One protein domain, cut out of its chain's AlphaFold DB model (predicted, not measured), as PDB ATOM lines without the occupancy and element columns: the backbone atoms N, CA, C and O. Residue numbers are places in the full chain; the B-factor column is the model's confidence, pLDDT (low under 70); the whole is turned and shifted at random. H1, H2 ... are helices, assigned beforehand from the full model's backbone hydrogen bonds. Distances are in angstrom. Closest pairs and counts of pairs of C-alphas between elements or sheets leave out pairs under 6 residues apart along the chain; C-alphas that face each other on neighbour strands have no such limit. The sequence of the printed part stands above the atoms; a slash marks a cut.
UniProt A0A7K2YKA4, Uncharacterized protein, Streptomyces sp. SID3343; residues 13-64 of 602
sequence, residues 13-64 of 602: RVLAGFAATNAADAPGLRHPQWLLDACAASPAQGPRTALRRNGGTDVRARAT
ATOM      1  N   ARG A  13     149.910 191.720 173.606       94.56
ATOM      2  CA  ARG A  13     150.052 190.530 172.747       94.56
ATOM      3  C   ARG A  13     151.297 190.638 171.876       94.56
ATOM      4  O   ARG A  13     152.126 189.735 171.892       94.56
ATOM      5  N   VAL A  14     151.490 191.790 171.241       94.50
ATOM      6  CA  VAL A  14     152.694 192.132 170.471       94.50
ATOM      7  C   VAL A  14     153.952 192.067 171.343       94.50
ATOM      8  O   VAL A  14     154.935 191.423 170.975       94.50
ATOM      9  N   LEU A  15     153.915 192.657 172.544       94.62
ATOM     10  CA  LEU A  15     155.019 192.562 173.507       94.62
ATOM     11  C   LEU A  15     155.318 191.109 173.900       94.62
ATOM     12  O   LEU A  15     156.484 190.724 173.988       94.62
ATOM     13  N   ALA A  16     154.285 190.288 174.113       93.19
ATOM     14  CA  ALA A  16     154.457 188.866 174.381       93.19
ATOM     15  C   ALA A  16     155.037 188.111 173.175       93.19
ATOM     16  O   ALA A  16     155.857 187.224 173.388       93.19
ATOM     17  N   GLY A  17     154.674 188.482 171.944       91.31
ATOM     18  CA  GLY A  17     155.246 187.946 170.707       91.31
ATOM     19  C   GLY A  17     156.748 188.217 170.591       91.31
ATOM     20  O   GLY A  17     157.532 187.282 170.438       91.31
ATOM     21  N   PHE A  18     157.185 189.468 170.776       90.81
ATOM     22  CA  PHE A  18     158.619 189.798 170.796       90.81
ATOM     23  C   PHE A  18     159.368 189.144 171.965       90.81
ATOM     24  O   PHE A  18     160.496 188.679 171.806       90.81
ATOM     25  N   ALA A  19     158.749 189.066 173.145       90.69
ATOM     26  CA  ALA A  19     159.313 188.359 174.293       90.69
ATOM     27  C   ALA A  19     159.301 186.825 174.126       90.69
ATOM     28  O   ALA A  19     159.976 186.112 174.869       90.69
ATOM     29  N   ALA A  20     158.524 186.299 173.174       89.19
ATOM     30  CA  ALA A  20     158.505 184.884 172.832       89.19
ATOM     31  C   ALA A  20     159.667 184.485 171.910       89.19
ATOM     32  O   ALA A  20     159.998 183.301 171.849       89.19
ATOM     33  N   THR A  21     160.309 185.445 171.234       83.50
ATOM     34  CA  THR A  21     161.535 185.196 170.470       83.50
ATOM     35  C   THR A  21     162.620 184.658 171.402       83.50
ATOM     36  O   THR A  21     162.830 185.178 172.496       83.50
ATOM     37  N   ASN A  22     163.326 183.607 170.991       80.75
ATOM     38  CA  ASN A  22     164.406 183.058 171.799       80.75
ATOM     39  C   ASN A  22     165.551 184.080 171.880       80.75
ATOM     40  O   ASN A  22     166.022 184.556 170.848       80.75
ATOM     41  N   ALA A  23     166.048 184.394 173.080       79.75
ATOM     42  CA  ALA A  23     167.202 185.284 173.237       79.75
ATOM     43  C   ALA A  23     168.452 184.768 172.493       79.75
ATOM     44  O   ALA A  23     169.320 185.559 172.131       79.75
ATOM     45  N   ALA A  24     168.520 183.462 172.209       74.38
ATOM     46  CA  ALA A  24     169.519 182.840 171.342       74.38
ATOM     47  C   ALA A  24     169.525 183.364 169.897       74.38
ATOM     48  O   ALA A  24     170.549 183.280 169.222       74.38
ATOM     49  N   ASP A  25     168.386 183.868 169.428       74.75
ATOM     50  CA  ASP A  25     168.197 184.399 168.080       74.75
ATOM     51  C   ASP A  25     168.412 185.921 168.017       74.75
ATOM     52  O   ASP A  25     168.419 186.494 166.929       74.75
ATOM     53  N   ALA A  26     168.603 186.582 169.165       77.56
ATOM     54  CA  ALA A  26     168.840 188.017 169.239       77.56
ATOM     55  C   ALA A  26     170.344 188.350 169.132       77.56
ATOM     56  O   ALA A  26     171.173 187.689 169.773       77.56
ATOM     57  N   PRO A  27     170.724 189.419 168.403       75.62
ATOM     58  CA  PRO A  27     172.090 189.935 168.422       75.62
ATOM     59  C   PRO A  27     172.582 190.192 169.855       75.62
ATOM     60  O   PRO A  27     171.862 190.724 170.700       75.62
ATOM     61  N   GLY A  28     173.818 189.789 170.155       81.62
ATOM     62  CA  GLY A  28     174.384 189.875 171.504       81.62
ATOM     63  C   GLY A  28     173.763 188.941 172.557       81.62
ATOM     64  O   GLY A  28     174.096 189.086 173.734       81.62
ATOM     65  N   LEU A  29     172.901 187.990 172.163       85.38
ATOM     66  CA  LEU A  29     172.243 187.007 173.041       85.38
ATOM     67  C   LEU A  29     171.410 187.624 174.167       85.38
ATOM     68  O   LEU A  29     171.358 187.108 175.287       85.38
ATOM     69  N   ARG A  30     170.798 188.772 173.886       86.25
ATOM     70  CA  ARG A  30     169.968 189.494 174.843       86.25
ATOM     71  C   ARG A  30     168.821 190.181 174.133       86.25
ATOM     72  O   ARG A  30     168.990 190.721 173.042       86.25
ATOM     73  N   HIS A  31     167.672 190.219 174.795       86.69
ATOM     74  CA  HIS A  31     166.609 191.121 174.382       86.69
ATOM     75  C   HIS A  31     167.080 192.578 174.510       86.69
ATOM     76  O   HIS A  31     167.861 192.897 175.416       86.69
ATOM     77  N   PRO A  32     166.635 193.471 173.614       87.38
ATOM     78  CA  PRO A  32     166.964 194.883 173.715       87.38
ATOM     79  C   PRO A  32     166.318 195.502 174.963       87.38
ATOM     80  O   PRO A  32     165.225 195.104 175.363       87.38
ATOM     81  N   GLN A  33     166.980 196.501 175.557       89.25
ATOM     82  CA  GLN A  33     166.559 197.095 176.834       89.25
ATOM     83  C   GLN A  33     165.123 197.632 176.797       89.25
ATOM     84  O   GLN A  33     164.354 197.368 177.713       89.25
ATOM     85  N   TRP A  34     164.725 198.279 175.696       90.81
ATOM     86  CA  TRP A  34     163.362 198.794 175.536       90.81
ATOM     87  C   TRP A  34     162.295 197.698 175.678       90.81
ATOM     88  O   TRP A  34     161.225 197.958 176.220       90.81
ATOM     89  N   LEU A  35     162.575 196.466 175.228       91.50
ATOM     90  CA  LEU A  35     161.629 195.352 175.322       91.50
ATOM     91  C   LEU A  35     161.520 194.866 176.766       91.50
ATOM     92  O   LEU A  35     160.422 194.553 177.222       91.50
ATOM     93  N   LEU A  36     162.644 194.824 177.489       91.38
ATOM     94  CA  LEU A  36     162.665 194.490 178.913       91.38
ATOM     95  C   LEU A  36     161.835 195.498 179.715       91.38
ATOM     96  O   LEU A  36     160.966 195.092 180.488       91.38
ATOM     97  N   ASP A  37     162.056 196.790 179.470       93.44
ATOM     98  CA  ASP A  37     161.371 197.884 180.159       93.44
ATOM     99  C   ASP A  37     159.869 197.887 179.837       93.44
ATOM    100  O   ASP A  37     159.041 197.923 180.748       93.44
ATOM    101  N   ALA A  38     159.495 197.745 178.559       93.44
ATOM    102  CA  ALA A  38     158.096 197.677 178.134       93.44
ATOM    103  C   ALA A  38     157.371 196.435 178.685       93.44
ATOM    104  O   ALA A  38     156.231 196.527 179.143       93.44
ATOM    105  N   CYS A  39     158.030 195.270 178.715       92.75
ATOM    106  CA  CYS A  39     157.454 194.071 179.327       92.75
ATOM    107  C   CYS A  39     157.272 194.235 180.840       92.75
ATOM    108  O   CYS A  39     156.276 193.755 181.383       92.75
ATOM    109  N   ALA A  40     158.216 194.888 181.523       92.94
ATOM    110  CA  ALA A  40     158.135 195.144 182.958       92.94
ATOM    111  C   ALA A  40     157.016 196.138 183.304       92.94
ATOM    112  O   ALA A  40     156.289 195.915 184.272       92.94
ATOM    113  N   ALA A  41     156.854 197.184 182.490       94.25
ATOM    114  CA  ALA A  41     155.811 198.193 182.636       94.25
ATOM    115  C   ALA A  41     154.411 197.696 182.221       94.25
ATOM    116  O   ALA A  41     153.409 198.301 182.600       94.25
ATOM    117  N   SER A  42     154.318 196.599 181.458       92.56
ATOM    118  CA  SER A  42     153.036 196.079 180.975       92.56
ATOM    119  C   SER A  42     152.128 195.612 182.128       92.56
ATOM    120  O   SER A  42     152.539 194.774 182.945       92.56
ATOM    121  N   PRO A  43     150.854 196.057 182.174       91.00
ATOM    122  CA  PRO A  43     149.904 195.604 183.189       91.00
ATOM    123  C   PRO A  43     149.549 194.118 183.019       91.00
ATOM    124  O   PRO A  43     149.235 193.432 183.993       91.00
ATOM    125  N   ALA A  44     149.659 193.579 181.800       94.62
ATOM    126  CA  ALA A  44     149.400 192.174 181.520       94.62
ATOM    127  C   ALA A  44     150.530 191.265 182.032       94.62
ATOM    128  O   ALA A  44     151.708 191.630 182.096       94.62
ATOM    129  N   GLN A  45     150.184 190.025 182.374       92.12
ATOM    130  CA  GLN A  45     151.173 189.028 182.790       92.12
ATOM    131  C   GLN A  45     151.854 188.337 181.596       92.12
ATOM    132  O   GLN A  45     152.985 187.873 181.731       92.12
ATOM    133  N   GLY A  46     151.194 188.292 180.431       92.56
ATOM    134  CA  GLY A  46     151.661 187.609 179.215       92.56
ATOM    135  C   GLY A  46     153.108 187.944 178.822       92.56
ATOM    136  O   GLY A  46     153.934 187.027 178.829       92.56
ATOM    137  N   PRO A  47     153.458 189.227 178.587       92.75
ATOM    138  CA  PRO A  47     154.821 189.638 178.235       92.75
ATOM    139  C   PRO A  47     155.875 189.187 179.247       92.75
ATOM    140  O   PRO A  47     156.884 188.584 178.891       92.75
ATOM    141  N   ARG A  48     155.606 189.391 180.542       92.06
ATOM    142  CA  ARG A  48     156.515 189.005 181.635       92.06
ATOM    143  C   ARG A  48     156.695 187.491 181.739       92.06
ATOM    144  O   ARG A  48     157.745 187.028 182.178       92.06
ATOM    145  N   THR A  49     155.671 186.711 181.403       90.62
ATOM    146  CA  THR A  49     155.751 185.245 181.378       90.62
ATOM    147  C   THR A  49     156.538 184.758 180.163       90.62
ATOM    148  O   THR A  49     157.399 183.896 180.323       90.62
ATOM    149  N   ALA A  50     156.295 185.328 178.979       89.06
ATOM    150  CA  ALA A  50     157.048 185.016 177.762       89.06
ATOM    151  C   ALA A  50     158.542 185.335 177.937       89.06
ATOM    152  O   ALA A  50     159.387 184.467 177.718       89.06
ATOM    153  N   LEU A  51     158.854 186.518 178.475       87.00
ATOM    154  CA  LEU A  51     160.224 186.939 178.749       87.00
ATOM    155  C   LEU A  51     160.914 186.034 179.777       87.00
ATOM    156  O   LEU A  51     162.066 185.664 179.595       87.00
ATOM    157  N   ARG A  52     160.224 185.614 180.847       85.75
ATOM    158  CA  ARG A  52     160.793 184.661 181.821       85.75
ATOM    159  C   ARG A  52     161.062 183.286 181.216       85.75
ATOM    160  O   ARG A  52     162.019 182.630 181.615       85.75
ATOM    161  N   ARG A  53     160.227 182.852 180.271       84.69
ATOM    162  CA  ARG A  53     160.383 181.567 179.581       84.69
ATOM    163  C   ARG A  53     161.585 181.569 178.629       84.69
ATOM    164  O   ARG A  53     162.276 180.560 178.566       84.69
ATOM    165  N   ASN A  54     161.839 182.678 177.928       76.38
ATOM    166  CA  ASN A  54     162.807 182.733 176.818       76.38
ATOM    167  C   ASN A  54     164.037 183.630 177.050       76.38
ATOM    168  O   ASN A  54     165.024 183.518 176.329       76.38
ATOM    169  N   GLY A  55     164.001 184.498 178.060       63.75
ATOM    170  CA  GLY A  55     165.014 185.513 178.358       63.75
ATOM    171  C   GLY A  55     165.819 185.236 179.627       63.75
ATOM    172  O   GLY A  55     166.261 186.184 180.273       63.75
ATOM    173  N   GLY A  56     165.974 183.966 180.025       62.06
ATOM    174  CA  GLY A  56     166.711 183.596 181.237       62.06
ATOM    175  C   GLY A  56     168.051 184.337 181.343       62.06
ATOM    176  O   GLY A  56     168.812 184.400 180.380       62.06
ATOM    177  N   THR A  57     168.363 184.879 182.521       60.28
ATOM    178  CA  THR A  57     169.576 185.678 182.811       60.28
ATOM    179  C   THR A  57     170.898 184.947 182.535       60.28
ATOM    180  O   THR A  57     171.963 185.557 182.551       60.28
ATOM    181  N   ASP A  58     170.827 183.652 182.227       69.88
ATOM    182  CA  ASP A  58     171.949 182.754 181.985       69.88
ATOM    183  C   ASP A  58     172.110 182.360 180.500       69.88
ATOM    184  O   ASP A  58     172.963 181.542 180.168       69.88
ATOM    185  N   VAL A  59     171.319 182.917 179.563       78.38
ATOM    186  CA  VAL A  59     171.415 182.537 178.134       78.38
ATOM    187  C   VAL A  59     172.826 182.768 177.596       78.38
ATOM    188  O   VAL A  59     173.359 181.899 176.921       78.38
ATOM    189  N   ARG A  60     173.484 183.882 177.946       77.75
ATOM    190  CA  ARG A  60     174.860 184.166 177.502       77.75
ATOM    191  C   ARG A  60     175.894 183.202 178.098       77.75
ATOM    192  O   ARG A  60     176.838 182.810 177.404       77.75
ATOM    193  N   ALA A  61     175.731 182.819 179.363       80.00
ATOM    194  CA  ALA A  61     176.658 181.910 180.034       80.00
ATOM    195  C   ALA A  61     176.454 180.452 179.582       80.00
ATOM    196  O   ALA A  61     177.441 179.744 179.397       80.00
ATOM    197  N   ARG A  62     175.219 180.054 179.254       81.06
ATOM    198  CA  ARG A  62     174.882 178.747 178.653       81.06
ATOM    199  C   ARG A  62     174.980 178.703 177.128       81.06
ATOM    200  O   ARG A  62     174.787 177.642 176.540       81.06
ATOM    201  N   ALA A  63     175.236 179.837 176.477       81.19
ATOM    202  CA  ALA A  63     175.267 179.905 175.026       81.19
ATOM    203  C   ALA A  63     176.400 179.066 174.458       81.19
ATOM    204  O   ALA A  63     177.566 179.234 174.823       81.19
ATOM    205  N   THR A  64     176.043 178.222 173.498       80.88
ATOM    206  CA  THR A  64     177.010 177.483 172.697       80.88
ATOM    207  C   THR A  64     177.861 178.449 171.870       80.88
ATOM    208  O   THR A  64     177.453 179.580 171.573       80.88
TER     209      THR A  64
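Overview. This is residues 13 to 64 of the 602 residues of an uncharacterized protein of Streptomyces sp. SID3343 (UniProt A0A7K2YKA4). Three short helices cluster toward one end of an elongated domain: H3 and H1 lie side by side, and H2 crosses them at a slant, the three centres making a triangle. From this cluster a long link, residues 21 to 32, loops out toward the other end and returns to H2, while the little helix H4 lies at that other end, off the cluster. The printed part has 52 residues with four named helices, in the order H1, H2, H3, H4, and no named strand; the class is all helix. It is compact, with a radius of gyration of the C-alphas of 10.4 A, and spans 34 by 17 by 15 A.

Along the chain. H3, the longest helix, runs from residue 45 to 54 over 14.5 A, from C-alpha 45 at (151.173, 189.028, 182.790). H1 is residues 13 to 20, 10.2 A, with C-alpha 13 at (150.052, 190.530, 172.747). H2 is residues 33 to 41, 12.3 A. H4 is residues 59 to 62, ending with C-alpha 62 at (174.882, 178.747, 178.653).

Arrangement. H3 touches H1 at a shallow tilt of 17 degrees, the same way; their closest C-alphas, those of Ala 16 and Pro 47, are 3.9 A apart. H3 and H2 form a helical hairpin and touch at a steep tilt of 41 degrees, opposite ways, closest at the C-alphas of Cys 39 and Pro 47, 5.3 A. H1 touches H2 at a steep tilt of 54 degrees, opposite ways, closest at the C-alphas of Leu 15 and Cys 39, 6.5 A. The packing is only just mostly crossed, with 1 of these 3 pairs at a shallow tilt. H4 is apart from H1, H2 and H3. In H1, H2 and H3 every O i to N i+4 pair is within hydrogen-bond range; H4 is too short for such a pair, and its 1 pair of O i to N i+3 is not within range.

Size, cuts and confidence. The C-alphas farthest apart, those of Pro 43 and Thr 64, are 34.3 A apart. The printed part has no cut. The link from H1 to H2 is long, and those from H2 to H3 and H3 to H4 are tight. The mean pLDDT of the printed part is 85.4; residues 55 to 58 are under 70.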